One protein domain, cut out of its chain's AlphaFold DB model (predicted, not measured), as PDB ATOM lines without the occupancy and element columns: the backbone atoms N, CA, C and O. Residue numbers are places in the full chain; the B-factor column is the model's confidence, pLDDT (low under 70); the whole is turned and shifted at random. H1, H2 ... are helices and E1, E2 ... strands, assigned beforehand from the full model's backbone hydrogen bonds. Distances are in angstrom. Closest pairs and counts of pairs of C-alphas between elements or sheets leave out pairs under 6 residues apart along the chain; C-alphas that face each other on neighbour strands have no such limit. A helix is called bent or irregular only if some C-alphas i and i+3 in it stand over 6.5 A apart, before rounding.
ATOM      1  N   ARG A  59      22.835   6.039  34.366       81.06
ATOM      2  CA  ARG A  59      22.046   4.936  33.798       81.06
ATOM      3  C   ARG A  59      21.999   5.013  32.272       81.06
ATOM      4  O   ARG A  59      22.144   3.997  31.602       81.06
ATOM      5  N   ARG A  60      21.805   6.211  31.716       82.69
ATOM      6  CA  ARG A  60      21.773   6.418  30.263       82.69
ATOM      7  C   ARG A  60      23.126   6.117  29.618       82.69
ATOM      8  O   ARG A  60      23.152   5.466  28.583       82.69
ATOM      9  N   ALA A  61      24.225   6.549  30.235       82.88
ATOM     10  CA  ALA A  61      25.568   6.238  29.753       82.88
ATOM     11  C   ALA A  61      25.833   4.722  29.751       82.88
ATOM     12  O   ALA A  61      26.282   4.190  28.742       82.88
ATOM     13  N   GLN A  62      25.462   4.021  30.828       84.12
ATOM     14  CA  GLN A  62      25.587   2.560  30.913       84.12
ATOM     15  C   GLN A  62      24.738   1.831  29.862       84.12
ATOM     16  O   GLN A  62      25.176   0.818  29.319       84.12
ATOM     17  N   LEU A  63      23.529   2.327  29.574       85.94
ATOM     18  CA  LEU A  63      22.688   1.768  28.517       85.94
ATOM     19  C   LEU A  63      23.371   1.917  27.155       85.94
ATOM     20  O   LEU A  63      23.583   0.913  26.487       85.94
ATOM     21  N   LEU A  64      23.765   3.139  26.785       85.50
ATOM     22  CA  LEU A  64      24.416   3.423  25.501       85.50
ATOM     23  C   LEU A  64      25.687   2.594  25.302       85.50
ATOM     24  O   LEU A  64      25.945   2.087  24.213       85.50
ATOM     25  N   GLU A  65      26.472   2.426  26.361       84.50
ATOM     26  CA  GLU A  65      27.679   1.611  26.323       84.50
ATOM     27  C   GLU A  65      27.356   0.131  26.054       84.50
ATOM     28  O   GLU A  65      27.949  -0.490  25.171       84.50
ATOM     29  N   ARG A  66      26.355  -0.433  26.744       84.44
ATOM     30  CA  ARG A  66      25.899  -1.813  26.503       84.44
ATOM     31  C   ARG A  66      25.286  -2.000  25.119       84.44
ATOM     32  O   ARG A  66      25.496  -3.047  24.511       84.44
ATOM     33  N   GLU A  67      24.554  -1.010  24.618       86.75
ATOM     34  CA  GLU A  67      24.007  -1.018  23.260       86.75
ATOM     35  C   GLU A  67      25.127  -1.057  22.213       86.75
ATOM     36  O   GLU A  67      25.076  -1.871  21.291       86.75
ATOM     37  N   ALA A  68      26.175  -0.246  22.392       81.25
ATOM     38  CA  ALA A  68      27.337  -0.238  21.507       81.25
ATOM     39  C   ALA A  68      28.054  -1.599  21.491       81.25
ATOM     40  O   ALA A  68      28.378  -2.117  20.423       81.25
ATOM     41  N   PHE A  69      28.242  -2.223  22.654       79.56
ATOM     42  CA  PHE A  69      28.813  -3.568  22.740       79.56
ATOM     43  C   PHE A  69      27.919  -4.637  22.103       79.56
ATOM     44  O   PHE A  69      28.419  -5.489  21.371       79.56
ATOM     45  N   ALA A  70      26.605  -4.589  22.335       77.06
ATOM     46  CA  ALA A  70      25.662  -5.525  21.730       77.06
ATOM     47  C   ALA A  70      25.651  -5.421  20.195       77.06
ATOM     48  O   ALA A  70      25.641  -6.449  19.524       77.06
ATOM     49  N   ALA A  71      25.718  -4.203  19.646       80.06
ATOM     50  CA  ALA A  71      25.866  -3.967  18.210       80.06
ATOM     51  C   ALA A  71      27.189  -4.511  17.657       80.06
ATOM     52  O   ALA A  71      27.195  -5.281  16.700       80.06
ATOM     53  N   VAL A  72      28.310  -4.059  18.227       76.12
ATOM     54  CA  VAL A  72      29.634  -4.200  17.603       76.12
ATOM     55  C   VAL A  72      30.292  -5.530  17.947       76.12
ATOM     56  O   VAL A  72      30.783  -6.212  17.055       76.12
ATOM     57  N   GLU A  73      30.318  -5.903  19.229       76.75
ATOM     58  CA  GLU A  73      30.955  -7.148  19.681       76.75
ATOM     59  C   GLU A  73      29.966  -8.328  19.653       76.75
ATOM     60  O   GLU A  73      30.367  -9.455  19.376       76.75
ATOM     61  N   GLY A  74      28.677  -8.080  19.916       72.19
ATOM     62  CA  GLY A  74      27.647  -9.122  19.990       72.19
ATOM     63  C   GLY A  74      26.924  -9.441  18.678       72.19
ATOM     64  O   GLY A  74      26.210 -10.434  18.627       72.19
ATOM     65  N   GLY A  75      27.049  -8.608  17.637       80.06
ATOM     66  CA  GLY A  75      26.338  -8.807  16.366       80.06
ATOM     67  C   GLY A  75      24.808  -8.790  16.487       80.06
ATOM     68  O   GLY A  75      24.110  -9.342  15.636       80.06
ATOM     69  N   VAL A  76      24.268  -8.183  17.549       86.50
ATOM     70  CA  VAL A  76      22.828  -8.161  17.817       86.50
ATOM     71  C   VAL A  76      22.120  -7.295  16.779       86.50
ATOM     72  O   VAL A  76      22.489  -6.143  16.548       86.50
ATOM     73  N   HIS A  77      21.060  -7.837  16.177       93.00
ATOM     74  CA  HIS A  77      20.249  -7.107  15.204       93.00
ATOM     75  C   HIS A  77      19.668  -5.813  15.817       93.00
ATOM     76  O   HIS A  77      19.169  -5.874  16.946       93.00
ATOM     77  N   PRO A  78      19.645  -4.670  15.090       90.69
ATOM     78  CA  PRO A  78      19.239  -3.365  15.622       90.69
ATOM     79  C   PRO A  78      17.937  -3.345  16.424       90.69
ATOM     80  O   PRO A  78      17.875  -2.712  17.474       90.69
ATOM     81  N   THR A  79      16.935  -4.105  15.976       94.44
ATOM     82  CA  THR A  79      15.647  -4.284  16.665       94.44
ATOM     83  C   THR A  79      15.805  -4.642  18.143       94.44
ATOM     84  O   THR A  79      15.044  -4.160  18.973       94.44
ATOM     85  N   PHE A  80      16.793  -5.469  18.487       95.44
ATOM     86  CA  PHE A  80      16.908  -6.091  19.805       95.44
ATOM     87  C   PHE A  80      17.982  -5.472  20.702       95.44
ATOM     88  O   PHE A  80      18.046  -5.825  21.878       95.44
ATOM     89  N   ILE A  81      18.799  -4.548  20.188       92.81
ATOM     90  CA  ILE A  81      19.954  -3.987  20.905       92.81
ATOM     91  C   ILE A  81      19.535  -3.389  22.253       92.81
ATOM     92  O   ILE A  81      20.034  -3.805  23.299       92.81
ATOM     93  N   THR A  82      18.581  -2.457  22.242       92.62
ATOM     94  CA  THR A  82      18.123  -1.774  23.459       92.62
ATOM     95  C   THR A  82      17.478  -2.741  24.449       92.62
ATOM     96  O   THR A  82      17.708  -2.640  25.653       92.62
ATOM     97  N   GLY A  83      16.674  -3.693  23.963       93.56
ATOM     98  CA  GLY A  83      16.024  -4.695  24.811       93.56
ATOM     99  C   GLY A  83      17.037  -5.612  25.496       93.56
ATOM    100  O   GLY A  83      16.986  -5.804  26.712       93.56
ATOM    101  N   PHE A  84      18.024  -6.090  24.739       93.19
ATOM    102  CA  PHE A  84      19.088  -6.934  25.265       93.19
ATOM    103  C   PHE A  84      19.994  -6.173  26.240       93.19
ATOM    104  O   PHE A  84      20.338  -6.704  27.293       93.19
ATOM    105  N   ALA A  85      20.327  -4.911  25.950       91.25
ATOM    106  CA  ALA A  85      21.090  -4.064  26.862       91.25
ATOM    107  C   ALA A  85      20.343  -3.856  28.190       91.25
ATOM    108  O   ALA A  85      20.925  -4.059  29.257       91.25
ATOM    109  N   LYS A  86      19.038  -3.544  28.141       91.62
ATOM    110  CA  LYS A  86      18.180  -3.397  29.332       91.62
ATOM    111  C   LYS A  86      18.120  -4.670  30.172       91.62
ATOM    112  O   LYS A  86      18.282  -4.577  31.388       91.62
ATOM    113  N   LEU A  87      17.943  -5.837  29.542       91.62
ATOM    114  CA  LEU A  87      17.902  -7.128  30.239       91.62
ATOM    115  C   LEU A  87      19.142  -7.335  31.120       91.62
ATOM    116  O   LEU A  87      19.039  -7.904  32.200       91.62
ATOM    117  N   GLN A  88      20.305  -6.843  30.700       89.06
ATOM    118  CA  GLN A  88      21.554  -7.022  31.436       89.06
ATOM    119  C   GLN A  88      21.852  -5.929  32.470       89.06
ATOM    120  O   GLN A  88      22.769  -6.086  33.280       89.06
ATOM    121  N   MET A  89      21.150  -4.795  32.428       87.56
ATOM    122  CA  MET A  89      21.424  -3.676  33.333       87.56
ATOM    123  C   MET A  89      20.962  -3.955  34.757       87.56
ATOM    124  O   MET A  89      21.614  -3.527  35.703       87.56
ATOM    125  N   SER A  90      19.844  -4.650  34.939       83.38
ATOM    126  CA  SER A  90      19.309  -4.875  36.278       83.38
ATOM    127  C   SER A  90      18.598  -6.205  36.390       83.38
ATOM    128  O   SER A  90      17.674  -6.487  35.630       83.38
ATOM    129  N   GLN A  91      18.984  -6.962  37.412       86.81
ATOM    130  CA  GLN A  91      18.254  -8.130  37.869       86.81
ATOM    131  C   GLN A  91      16.828  -7.721  38.262       86.81
ATOM    132  O   GLN A  91      16.677  -6.828  39.105       86.81
ATOM    133  N   PRO A  92      15.785  -8.360  37.703       88.25
ATOM    134  CA  PRO A  92      14.421  -8.108  38.140       88.25
ATOM    135  C   PRO A  92      14.234  -8.461  39.620       88.25
ATOM    136  O   PRO A  92      14.867  -9.379  40.157       88.25
ATOM    137  N   ALA A  93      13.367  -7.713  40.302       87.31
ATOM    138  CA  ALA A  93      13.098  -7.927  41.718       87.31
ATOM    139  C   ALA A  93      12.501  -9.325  41.953       87.31
ATOM    140  O   ALA A  93      11.594  -9.749  41.248       87.31
ATOM    141  N   GLY A  94      13.010 -10.047  42.954       87.88
ATOM    142  CA  GLY A  94      12.534 -11.396  43.290       87.88
ATOM    143  C   GLY A  94      13.114 -12.526  42.429       87.88
ATOM    144  O   GLY A  94      13.023 -13.691  42.816       87.88
ATOM    145  N   THR A  95      13.784 -12.220  41.318       90.00
ATOM    146  CA  THR A  95      14.500 -13.218  40.512       90.00
ATOM    147  C   THR A  95      15.809 -13.608  41.196       90.00
ATOM    148  O   THR A  95      16.482 -12.761  41.774       90.00
ATOM    149  N   LYS A  96      16.221 -14.879  41.127       91.69
ATOM    150  CA  LYS A  96      17.553 -15.312  41.596       91.69
ATOM    151  C   LYS A  96      18.631 -14.937  40.573       91.69
ATOM    152  O   LYS A  96      18.394 -15.058  39.377       91.69
ATOM    153  N   GLU A  97      19.831 -14.585  41.036       88.31
ATOM    154  CA  GLU A  97      20.938 -14.135  40.168       88.31
ATOM    155  C   GLU A  97      21.278 -15.172  39.085       88.31
ATOM    156  O   GLU A  97      21.362 -14.838  37.908       88.31
ATOM    157  N   ALA A  98      21.339 -16.455  39.455       88.75
ATOM    158  CA  ALA A  98      21.574 -17.547  38.510       88.75
ATOM    159  C   ALA A  98      20.494 -17.651  37.416       88.75
ATOM    160  O   ALA A  98      20.812 -17.923  36.264       88.75
ATOM    161  N   VAL A  99      19.224 -17.405  37.758       92.56
ATOM    162  CA  VAL A  99      18.110 -17.449  36.792       92.56
ATOM    163  C   VAL A  99      18.196 -16.268  35.829       92.56
ATOM    164  O   VAL A  99      17.972 -16.428  34.635       92.56
ATOM    165  N   TRP A 100      18.569 -15.093  36.332       94.31
ATOM    166  CA  TRP A 100      18.775 -13.915  35.498       94.31
ATOM    167  C   TRP A 100      19.958 -14.075  34.536       94.31
ATOM    168  O   TRP A 100      19.822 -13.795  33.346       94.31
ATOM    169  N   HIS A 101      21.095 -14.589  35.015       91.81
ATOM    170  CA  HIS A 101      22.235 -14.895  34.149       91.81
ATOM    171  C   HIS A 101      21.885 -15.945  33.090       91.81
ATOM    172  O   HIS A 101      22.281 -15.785  31.935       91.81
ATOM    173  N   GLN A 102      21.095 -16.965  33.445       93.38
ATOM    174  CA  GLN A 102      20.595 -17.929  32.466       93.38
ATOM    175  C   GLN A 102      19.736 -17.242  31.398       93.38
ATOM    176  O   GLN A 102      19.965 -17.471  30.219       93.38
ATOM    177  N   ALA A 103      18.816 -16.350  31.776       95.06
ATOM    178  CA  ALA A 103      17.987 -15.627  30.811       95.06
ATOM    179  C   ALA A 103      18.820 -14.747  29.859       95.06
ATOM    180  O   ALA A 103      18.539 -14.700  28.666       95.06
ATOM    181  N   ILE A 104      19.882 -14.090  30.345       93.69
ATOM    182  CA  ILE A 104      20.827 -13.340  29.492       93.69
ATOM    183  C   ILE A 104      21.562 -14.280  28.515       93.69
ATOM    184  O   ILE A 104      21.763 -13.948  27.336       93.69
ATOM    185  N   ASN A 105      21.967 -15.460  28.994       92.25
ATOM    186  CA  ASN A 105      22.611 -16.481  28.173       92.25
ATOM    187  C   ASN A 105      21.675 -17.053  27.102       92.25
ATOM    188  O   ASN A 105      22.038 -17.123  25.930       92.25
ATOM    189  N   ASP A 106      20.451 -17.384  27.472       94.75
ATOM    190  CA  ASP A 106      19.449 -17.916  26.558       94.75
ATOM    191  C   ASP A 106      19.055 -16.862  25.510       94.75
ATOM    192  O   ASP A 106      19.053 -17.138  24.309       94.75
ATOM    193  N   ALA A 107      18.826 -15.620  25.956       95.50
ATOM    194  CA  ALA A 107      18.460 -14.486  25.112       95.50
ATOM    195  C   ALA A 107      19.419 -14.294  23.943       95.50
ATOM    196  O   ALA A 107      18.995 -14.186  22.798       95.50
ATOM    197  N   GLY A 108      20.720 -14.237  24.203       92.94
ATOM    198  CA  GLY A 108      21.633 -13.985  23.097       92.94
ATOM    199  C   GLY A 108      22.038 -15.233  22.305       92.94
ATOM    200  O   GLY A 108      22.386 -15.068  21.150       92.94
ATOM    201  N   LEU A 109      21.909 -16.463  22.835       92.50
ATOM    202  CA  LEU A 109      22.032 -17.667  21.996       92.50
ATOM    203  C   LEU A 109      20.910 -17.692  20.951       92.50
ATOM    204  O   LEU A 109      21.120 -18.078  19.800       92.50
ATOM    205  N   PHE A 110      19.721 -17.232  21.347       95.56
ATOM    206  CA  PHE A 110      18.635 -16.963  20.421       95.56
ATOM    207  C   PHE A 110      18.996 -15.851  19.422       95.56
ATOM    208  O   PHE A 110      18.829 -16.062  18.223       95.56
ATOM    209  N   LEU A 111      19.521 -14.703  19.868       95.12
ATOM    210  CA  LEU A 111      19.882 -13.599  18.961       95.12
ATOM    211  C   LEU A 111      20.949 -13.998  17.933       95.12
ATOM    212  O   LEU A 111      20.800 -13.646  16.765       95.12
ATOM    213  N   ASP A 112      21.955 -14.777  18.333       89.56
ATOM    214  CA  ASP A 112      23.030 -15.243  17.450       89.56
ATOM    215  C   ASP A 112      22.499 -16.090  16.288       89.56
ATOM    216  O   ASP A 112      22.988 -16.010  15.161       89.56
ATOM    217  N   ARG A 113      21.500 -16.938  16.562       92.75
ATOM    218  CA  ARG A 113      20.966 -17.896  15.583       92.75
ATOM    219  C   ARG A 113      19.757 -17.377  14.823       92.75
ATOM    220  O   ARG A 113      19.604 -17.657  13.638       92.75
ATOM    221  N   PHE A 114      18.884 -16.652  15.509       95.50
ATOM    222  CA  PHE A 114      17.551 -16.316  15.025       95.50
ATOM    223  C   PHE A 114      17.259 -14.821  15.048       95.50
ATOM    224  O   PHE A 114      16.233 -14.429  14.504       95.50
ATOM    225  N   GLY A 115      18.135 -13.968  15.591       94.81
ATOM    226  CA  GLY A 115      17.870 -12.533  15.738       94.81
ATOM    227  C   GLY A 115      17.476 -11.850  14.425       94.81
ATOM    228  O   GLY A 115      16.467 -11.154  14.369       94.81
ATOM    229  N   ALA A 116      18.198 -12.104  13.332       94.06
ATOM    230  CA  ALA A 116      17.844 -11.545  12.023       94.06
ATOM    231  C   ALA A 116      16.503 -12.088  11.483       94.06
ATOM    232  O   ALA A 116      15.685 -11.324  10.972       94.06
ATOM    233  N   LYS A 117      16.249 -13.396  11.633       96.44
ATOM    234  CA  LYS A 117      15.003 -14.043  11.182       96.44
ATOM    235  C   LYS A 117      13.795 -13.556  11.997       96.44
ATOM    236  O   LYS A 117      12.764 -13.242  11.418       96.44
ATOM    237  N   ALA A 118      13.941 -13.420  13.313       96.69
ATOM    238  CA  ALA A 118      12.912 -12.905  14.212       96.69
ATOM    239  C   ALA A 118      12.552 -11.453  13.874       96.69
ATOM    240  O   ALA A 118      11.376 -11.119  13.770       96.69
ATOM    241  N   ALA A 119      13.555 -10.609  13.610       95.19
ATOM    242  CA  ALA A 119      13.319  -9.241  13.159       95.19
ATOM    243  C   ALA A 119      12.577  -9.196  11.812       95.19
ATOM    244  O   ALA A 119      11.641  -8.416  11.660       95.19
ATOM    245  N   ALA A 120      12.942 -10.059  10.856       95.38
ATOM    246  CA  ALA A 120      12.242 -10.169   9.572       95.38
ATOM    247  C   ALA A 120      10.787 -10.653   9.720       95.38
ATOM    248  O   ALA A 120       9.928 -10.293   8.921       95.38
ATOM    249  N   PHE A 121      10.505 -11.435  10.760       95.62
ATOM    250  CA  PHE A 121       9.162 -11.869  11.142       95.62
ATOM    251  C   PHE A 121       8.391 -10.858  11.994       95.62
ATOM    252  O   PHE A 121       7.251 -11.128  12.360       95.62
ATOM    253  N   GLY A 122       8.977  -9.697  12.287       95.50
ATOM    254  CA  GLY A 122       8.317  -8.636  13.042       95.50
ATOM    255  C   GLY A 122       8.269  -8.870  14.550       95.50
ATOM    256  O   GLY A 122       7.514  -8.184  15.232       95.50
ATOM    257  N   TRP A 123       9.069  -9.798  15.084       96.62
ATOM    258  CA  TRP A 123       9.160 -10.000  16.528       96.62
ATOM    259  C   TRP A 123       9.673  -8.733  17.204       96.62
ATOM    260  O   TRP A 123      10.654  -8.118  16.767       96.62
ATOM    261  N   SER A 124       9.026  -8.366  18.302       95.81
ATOM    262  CA  SER A 124       9.389  -7.206  19.098       95.81
ATOM    263  C   SER A 124      10.399  -7.570  20.192       95.81
ATOM    264  O   SER A 124      10.543  -8.736  20.572       95.81
ATOM    265  N   PRO A 125      11.102  -6.580  20.768       95.62
ATOM    266  CA  PRO A 125      11.907  -6.803  21.965       95.62
ATOM    267  C   PRO A 125      11.111  -7.369  23.145       95.62
ATOM    268  O   PRO A 125      11.673  -8.133  23.926       95.62
ATOM    269  N   ASP A 126       9.828  -7.031  23.278       94.69
ATOM    270  CA  ASP A 126       9.002  -7.484  24.401       94.69
ATOM    271  C   ASP A 126       8.669  -8.977  24.292       94.69
ATOM    272  O   ASP A 126       8.664  -9.679  25.305       94.69
ATOM    273  N   ASP A 127       8.522  -9.503  23.075       96.31
ATOM    274  CA  ASP A 127       8.356 -10.943  22.839       96.31
ATOM    275  C   ASP A 127       9.551 -11.761  23.347       96.31
ATOM    276  O   ASP A 127       9.416 -12.910  23.772       96.31
ATOM    277  N   VAL A 128      10.743 -11.160  23.323       96.38
ATOM    278  CA  VAL A 128      11.991 -11.837  23.681       96.38
ATOM    279  C   VAL A 128      12.379 -11.574  25.136       96.38
ATOM    280  O   VAL A 128      12.742 -12.514  25.842       96.38
ATOM    281  N   PHE A 129      12.321 -10.320  25.593       95.62
ATOM    282  CA  PHE A 129      12.970  -9.877  26.835       95.62
ATOM    283  C   PHE A 129      12.017  -9.473  27.963       95.62
ATOM    284  O   PHE A 129      12.502  -9.213  29.070       95.62
ATOM    285  N   SER A 130      10.702  -9.398  27.723       92.88
ATOM    286  CA  SER A 130       9.734  -9.146  28.802       92.88
ATOM    287  C   SER A 130       9.800 -10.240  29.871       92.88
ATOM    288  O   SER A 130      10.376 -11.298  29.642       92.88
ATOM    289  N   GLU A 131       9.194 -10.020  31.038       89.44
ATOM    290  CA  GLU A 131       9.192 -10.988  32.150       89.44
ATOM    291  C   GLU A 131       8.689 -12.388  31.749       89.44
ATOM    292  O   GLU A 131       9.157 -13.396  32.277       89.44
ATOM    293  N   PHE A 132       7.782 -12.450  30.771       90.44
ATOM    294  CA  PHE A 132       7.227 -13.692  30.230       90.44
ATOM    295  C   PHE A 132       7.763 -14.023  28.830       90.44
ATOM    296  O   PHE A 132       7.282 -14.956  28.191       90.44
ATOM    297  N   GLY A 133       8.737 -13.256  28.343       94.75
ATOM    298  CA  GLY A 133       9.305 -13.406  27.013       94.75
ATOM    299  C   GLY A 133      10.103 -14.695  26.840       94.75
ATOM    300  O   GLY A 133      10.392 -15.444  27.786       94.75
ATOM    301  N   LEU A 134      10.502 -14.939  25.595       96.69
ATOM    302  CA  LEU A 134      11.220 -16.146  25.201       96.69
ATOM    303  C   LEU A 134      12.473 -16.397  26.057       96.69
ATOM    304  O   LEU A 134      12.687 -17.526  26.499       96.69
ATOM    305  N   ALA A 135      13.264 -15.359  26.351       96.06
ATOM    306  CA  ALA A 135      14.505 -15.473  27.124       96.06
ATOM    307  C   ALA A 135      14.311 -16.148  28.493       96.06
ATOM    308  O   ALA A 135      15.149 -16.931  28.931       96.06
ATOM    309  N   TRP A 136      13.190 -15.874  29.160       95.69
ATOM    310  CA  TRP A 136      12.865 -16.443  30.470       95.69
ATOM    311  C   TRP A 136      12.192 -17.812  30.373       95.69
ATOM    312  O   TRP A 136      12.241 -18.611  31.314       95.69
ATOM    313  N   THR A 137      11.575 -18.097  29.228       95.56
ATOM    314  CA  THR A 137      10.903 -19.368  28.955       95.56
ATOM    315  C   THR A 137      11.899 -20.480  28.637       95.56
ATOM    316  O   THR A 137      11.659 -21.631  29.018       95.56
ATOM    317  N   LEU A 138      13.028 -20.150  27.999       95.25
ATOM    318  CA  LEU A 138      14.033 -21.119  27.555       95.25
ATOM    319  C   LEU A 138      14.593 -21.954  28.712       95.25
ATOM    320  O   LEU A 138      14.522 -23.180  28.641       95.25
ATOM    321  N   LYS A 139      15.030 -21.333  29.816       93.62
ATOM    322  CA  LYS A 139      15.534 -22.033  31.018       93.62
ATOM    323  C   LYS A 139      16.638 -23.052  30.689       93.62
ATOM    324  O   LYS A 139      16.657 -24.148  31.245       93.62
ATOM    325  N   GLY A 140      17.538 -22.691  29.778       92.19
ATOM    326  CA  GLY A 140      18.622 -23.542  29.282       92.19
ATOM    327  C   GLY A 140      18.264 -24.429  28.088       92.19
ATOM    328  O   GLY A 140      19.161 -25.030  27.498       92.19
ATOM    329  N   SER A 141      16.993 -24.495  27.684       93.44
ATOM    330  CA  SER A 141      16.616 -25.084  26.396       93.44
ATOM    331  C   SER A 141      17.015 -24.166  25.240       93.44
ATOM    332  O   SER A 141      17.166 -22.956  25.402       93.44
ATOM    333  N   THR A 142      17.173 -24.735  24.047       92.12
ATOM    334  CA  THR A 142      17.514 -23.978  22.833       92.12
ATOM    335  C   THR A 142      16.299 -23.829  21.926       92.12
ATOM    336  O   THR A 142      15.374 -24.639  21.975       92.12
ATOM    337  N   VAL A 143      16.293 -22.798  21.084       96.12
ATOM    338  CA  VAL A 143      15.291 -22.655  20.021       96.12
ATOM    339  C   VAL A 143      15.691 -23.542  18.848       96.12
ATOM    340  O   VAL A 143      16.821 -23.461  18.362       96.12
ATOM    341  N   ALA A 144      14.769 -24.399  18.416       95.94
ATOM    342  CA  ALA A 144      14.941 -25.275  17.265       95.94
ATOM    343  C   ALA A 144      14.503 -24.582  15.967       95.94
ATOM    344  O   ALA A 144      15.215 -24.653  14.968       95.94
ATOM    345  N   ASP A 145      13.372 -23.875  15.998       96.44
ATOM    346  CA  ASP A 145      12.890 -23.051  14.889       96.44
ATOM    347  C   ASP A 145      11.977 -21.924  15.394       96.44
ATOM    348  O   ASP A 145      11.460 -21.977  16.513       96.44
ATOM    349  N   ILE A 146      11.779 -20.912  14.550       97.38
ATOM    350  CA  ILE A 146      10.826 -19.825  14.765       97.38
ATOM    351  C   ILE A 146       9.931 -19.619  13.549       97.38
ATOM    352  O   ILE A 146      10.352 -19.806  12.404       97.38
ATOM    353  N   THR A 147       8.725 -19.140  13.821       96.50
ATOM    354  CA  THR A 147       7.719 -18.691  12.859       96.50
ATOM    355  C   THR A 147       7.397 -17.211  13.096       96.50
ATOM    356  O   THR A 147       7.994 -16.557  13.952       96.50
ATOM    357  N   THR A 148       6.431 -16.662  12.361       96.06
ATOM    358  CA  THR A 148       5.924 -15.302  12.596       96.06
ATOM    359  C   THR A 148       5.233 -15.126  13.945       96.06
ATOM    360  O   THR A 148       5.066 -13.994  14.375       96.06
ATOM    361  N   THR A 149       4.834 -16.214  14.611       95.69
ATOM    362  CA  THR A 149       3.971 -16.168  15.801       95.69
ATOM    363  C   THR A 149       4.435 -17.061  16.949       95.69
ATOM    364  O   THR A 149       3.860 -17.009  18.038       95.69
ATOM    365  N   SER A 150       5.465 -17.886  16.744       96.12
ATOM    366  CA  SER A 150       5.905 -18.862  17.739       96.12
ATOM    367  C   SER A 150       7.360 -19.306  17.588       96.12
ATOM    368  O   SER A 150       7.965 -19.181  16.525       96.12
ATOM    369  N   ALA A 151       7.916 -19.873  18.658       97.12
ATOM    370  CA  ALA A 151       9.171 -20.622  18.647       97.12
ATOM    371  C   ALA A 151       8.942 -22.057  19.118       97.12
ATOM    372  O   ALA A 151       8.271 -22.286  20.124       97.12
ATOM    373  N   SER A 152       9.574 -23.015  18.444       97.25
ATOM    374  CA  SER A 152       9.676 -24.400  18.902       97.25
ATOM    375  C   SER A 152      10.981 -24.588  19.672       97.25
ATOM    376  O   SER A 152      12.057 -24.226  19.190       97.25
ATOM    377  N   LEU A 153      10.894 -25.144  20.877       97.25
ATOM    378  CA  LEU A 153      12.028 -25.341  21.775       97.25
ATOM    379  C   LEU A 153      12.543 -26.783  21.679       97.25
ATOM    380  O   LEU A 153      11.799 -27.717  21.385       97.25
ATOM    381  N   SER A 154      13.828 -26.983  21.975       93.88
ATOM    382  CA  SER A 154      14.499 -28.288  21.899       93.88
ATOM    383  C   SER A 154      13.963 -29.341  22.873       93.88
ATOM    384  O   SER A 154      14.279 -30.516  22.735       93.88
ATOM    385  N   ASP A 155      13.178 -28.932  23.867       93.56
ATOM    386  CA  ASP A 155      12.523 -29.811  24.840       93.56
ATOM    387  C   ASP A 155      11.057 -30.118  24.492       93.56
ATOM    388  O   ASP A 155      10.323 -30.666  25.313       93.56
ATOM    389  N   GLY A 156      10.620 -29.757  23.283       93.44
ATOM    390  CA  GLY A 156       9.268 -30.006  22.786       93.44
ATOM    391  C   GLY A 156       8.232 -28.961  23.205       93.44
ATOM    392  O   GLY A 156       7.087 -29.045  22.760       93.44
ATOM    393  N   ARG A 157       8.596 -27.960  24.019       95.75
ATOM    394  CA  ARG A 157       7.703 -26.830  24.313       95.75
ATOM    395  C   ARG A 157       7.562 -25.923  23.088       95.75
ATOM    396  O   ARG A 157       8.468 -25.818  22.264       95.75
ATOM    397  N   THR A 158       6.436 -25.218  23.011       96.19
ATOM    398  CA  THR A 158       6.221 -24.135  22.044       96.19
ATOM    399  C   THR A 158       5.957 -22.842  22.802       96.19
ATOM    400  O   THR A 158       5.186 -22.824  23.761       96.19
ATOM    401  N   PHE A 159       6.634 -21.774  22.398       95.38
ATOM    402  CA  PHE A 159       6.405 -20.419  22.882       95.38
ATOM    403  C   PHE A 159       5.585 -19.657  21.843       95.38
ATOM    404  O   PHE A 159       5.918 -19.716  20.664       95.38
ATOM    405  N   HIS A 160       4.552 -18.937  22.274       95.50
ATOM    406  CA  HIS A 160       3.709 -18.112  21.407       95.50
ATOM    407  C   HIS A 160       3.915 -16.635  21.737       95.50
ATOM    408  O   HIS A 160       4.006 -16.278  22.913       95.50
ATOM    409  N   LEU A 161       3.991 -15.791  20.704       91.75
ATOM    410  CA  LEU A 161       4.118 -14.342  20.873       91.75
ATOM    411  C   LEU A 161       2.861 -13.739  21.501       91.75
ATOM    412  O   LEU A 161       1.749 -14.255  21.341       91.75
ATOM    413  N   PHE A 162       3.029 -12.605  22.178       80.94
ATOM    414  CA  PHE A 162       1.908 -11.915  22.806       80.94
ATOM    415  C   PHE A 162       0.955 -11.358  21.745       80.94
ATOM    416  O   PHE A 162       1.367 -10.672  20.813       80.94
ATOM    417  N   GLY A 163      -0.343 -11.630  21.898       71.62
ATOM    418  CA  GLY A 163      -1.374 -11.088  21.009       71.62
ATOM    419  C   GLY A 163      -1.446 -11.738  19.624       71.62
ATOM    420  O   GLY A 163      -2.169 -11.234  18.767       71.62
ATOM    421  N   SER A 164      -0.744 -12.852  19.395       61.22
ATOM    422  CA  SER A 164      -0.961 -13.645  18.189       61.22
ATOM    423  C   SER A 164      -2.310 -14.377  18.266       61.22
ATOM    424  O   SER A 164      -2.595 -14.970  19.307       61.22
ATOM    425  N   PRO A 165      -3.138 -14.367  17.201       51.28
ATOM    426  CA  PRO A 165      -4.326 -15.216  17.147       51.28
ATOM    427  C   PRO A 165      -3.915 -16.698  17.167       51.28
ATOM    428  O   PRO A 165      -2.895 -17.051  16.563       51.28
ATOM    429  N   GLU A 166      -4.681 -17.520  17.894       46.91
ATOM    430  CA  GLU A 166      -4.591 -18.993  17.870       46.91
ATOM    431  C   GLU A 166      -4.988 -19.571  16.506       46.91
ATOM    432  O   GLU A 166      -5.927 -19.027  15.874       46.91
TER     433      GLU A 166
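What this domain is: This is residues 59 to 166 of the 166 residues of an uncharacterized protein of Microvirga aerophila (UniProt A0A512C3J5). The domain is a row of helices with a small sheet at one end: H1 packs slantwise on H2, H2 packs on the long kinked helix H3 and on the short helix H4, and beyond H3 and the short helix H5 lies a little three-stranded sheet. H3 and H4 lie near the middle, H1 and the sheet are at opposite ends of the longest axis, and residues 93 to 98, of which 97 and 98 belong to H3, stick out where H2 turns over into H3. The printed part has 108 residues with five named helices followed by three named strands, in the order H1 H2 H3 H4 H5 E1 E2 E3, and its class is mostly helix. The sheet runs E1, E2, E3, antiparallel throughout. The whole is compact, with a radius of gyration of the C-alphas of 13.3 A and spans of 41 by 31 by 23 A.

Where its parts are: The printed part begins with H1, residues 59 to 72, which starts at C-alpha 59 (22.046, 4.936, 33.798) and is 20.1 A long from first to last C-alpha. H2 is residues 78 to 89, 17.8 A long; it is irregular, with C-alphas 79 and 82 7.7 A apart. H3, residues 97 to 120, is the longest helix, 32.1 A from C-alpha 97 at (20.938, -14.135, 40.168) to C-alpha 120. H3 is irregular too, with C-alphas 113 and 116 7.9 A apart, and has a kink of 73 degrees near residue 114. Two helices of five residues follow, H4 at 125 to 129 and H5 at 134 to 138. The strands are E1, residues 143 to 146, E2, residues 150 to 153, and E3, residues 158 to 160, which ends at C-alpha 160 (3.709, -18.112, 21.407).

How they stand to each other: H1 touches H2, closest at the C-alphas of Arg 66 and Ala 85, 5.3 A apart, at a steep tilt of 50 degrees, opposite ways. H2 and H3 form a helical hairpin: they touch, closest at the C-alphas of Thr 79 and Ala 119, 6.5 A, at a shallow tilt of 3 degrees by rough lines, opposite ways. H2 also touches H4, closest at the C-alphas of Gly 83 and Pro 125, 5.4 A. H3 and H4 are close but not clearly touching, their closest C-alphas, Ala 107 and Val 128, being 7.1 A apart. With residues 103 to 107 alone H3 touches H5, closest at the C-alphas of Ala 107 and Ala 135, 4.5 A. H4 and H5 touch only at the corner by their link, closest at the C-alphas of Val 128 and Leu 134, 4.6 A. H3 only grazes the sheet with residues 106 to 118, and H5 only grazes it with residues 134 to 138. E1, E2 and E3 make a meander, each strand the antiparallel neighbour of the one before. In the hairpin of E1 and E2, N 144 and O 152 are within hydrogen-bond range at 2.8 A; in that of E2 and E3, N 151 and O 159 are at 2.8 A. H1 is apart from H3, H4, H5 and the three strands. In H1, H4 and H5 every O i to N i+4 pair is within hydrogen-bond range; in H2 6 of 8 are, and in H3 18 of 20.

The domain as a whole: The two C-alphas farthest apart, those of Ala 61 and Glu 166, are 41.1 A apart. The printed part has no cut and ends at residue 166, the chain's last. The link from H2 to H3 is short, the other links are tight, and no link is long. The mean pLDDT of the printed part is 90.1, and residues 164 to 166 are under 70.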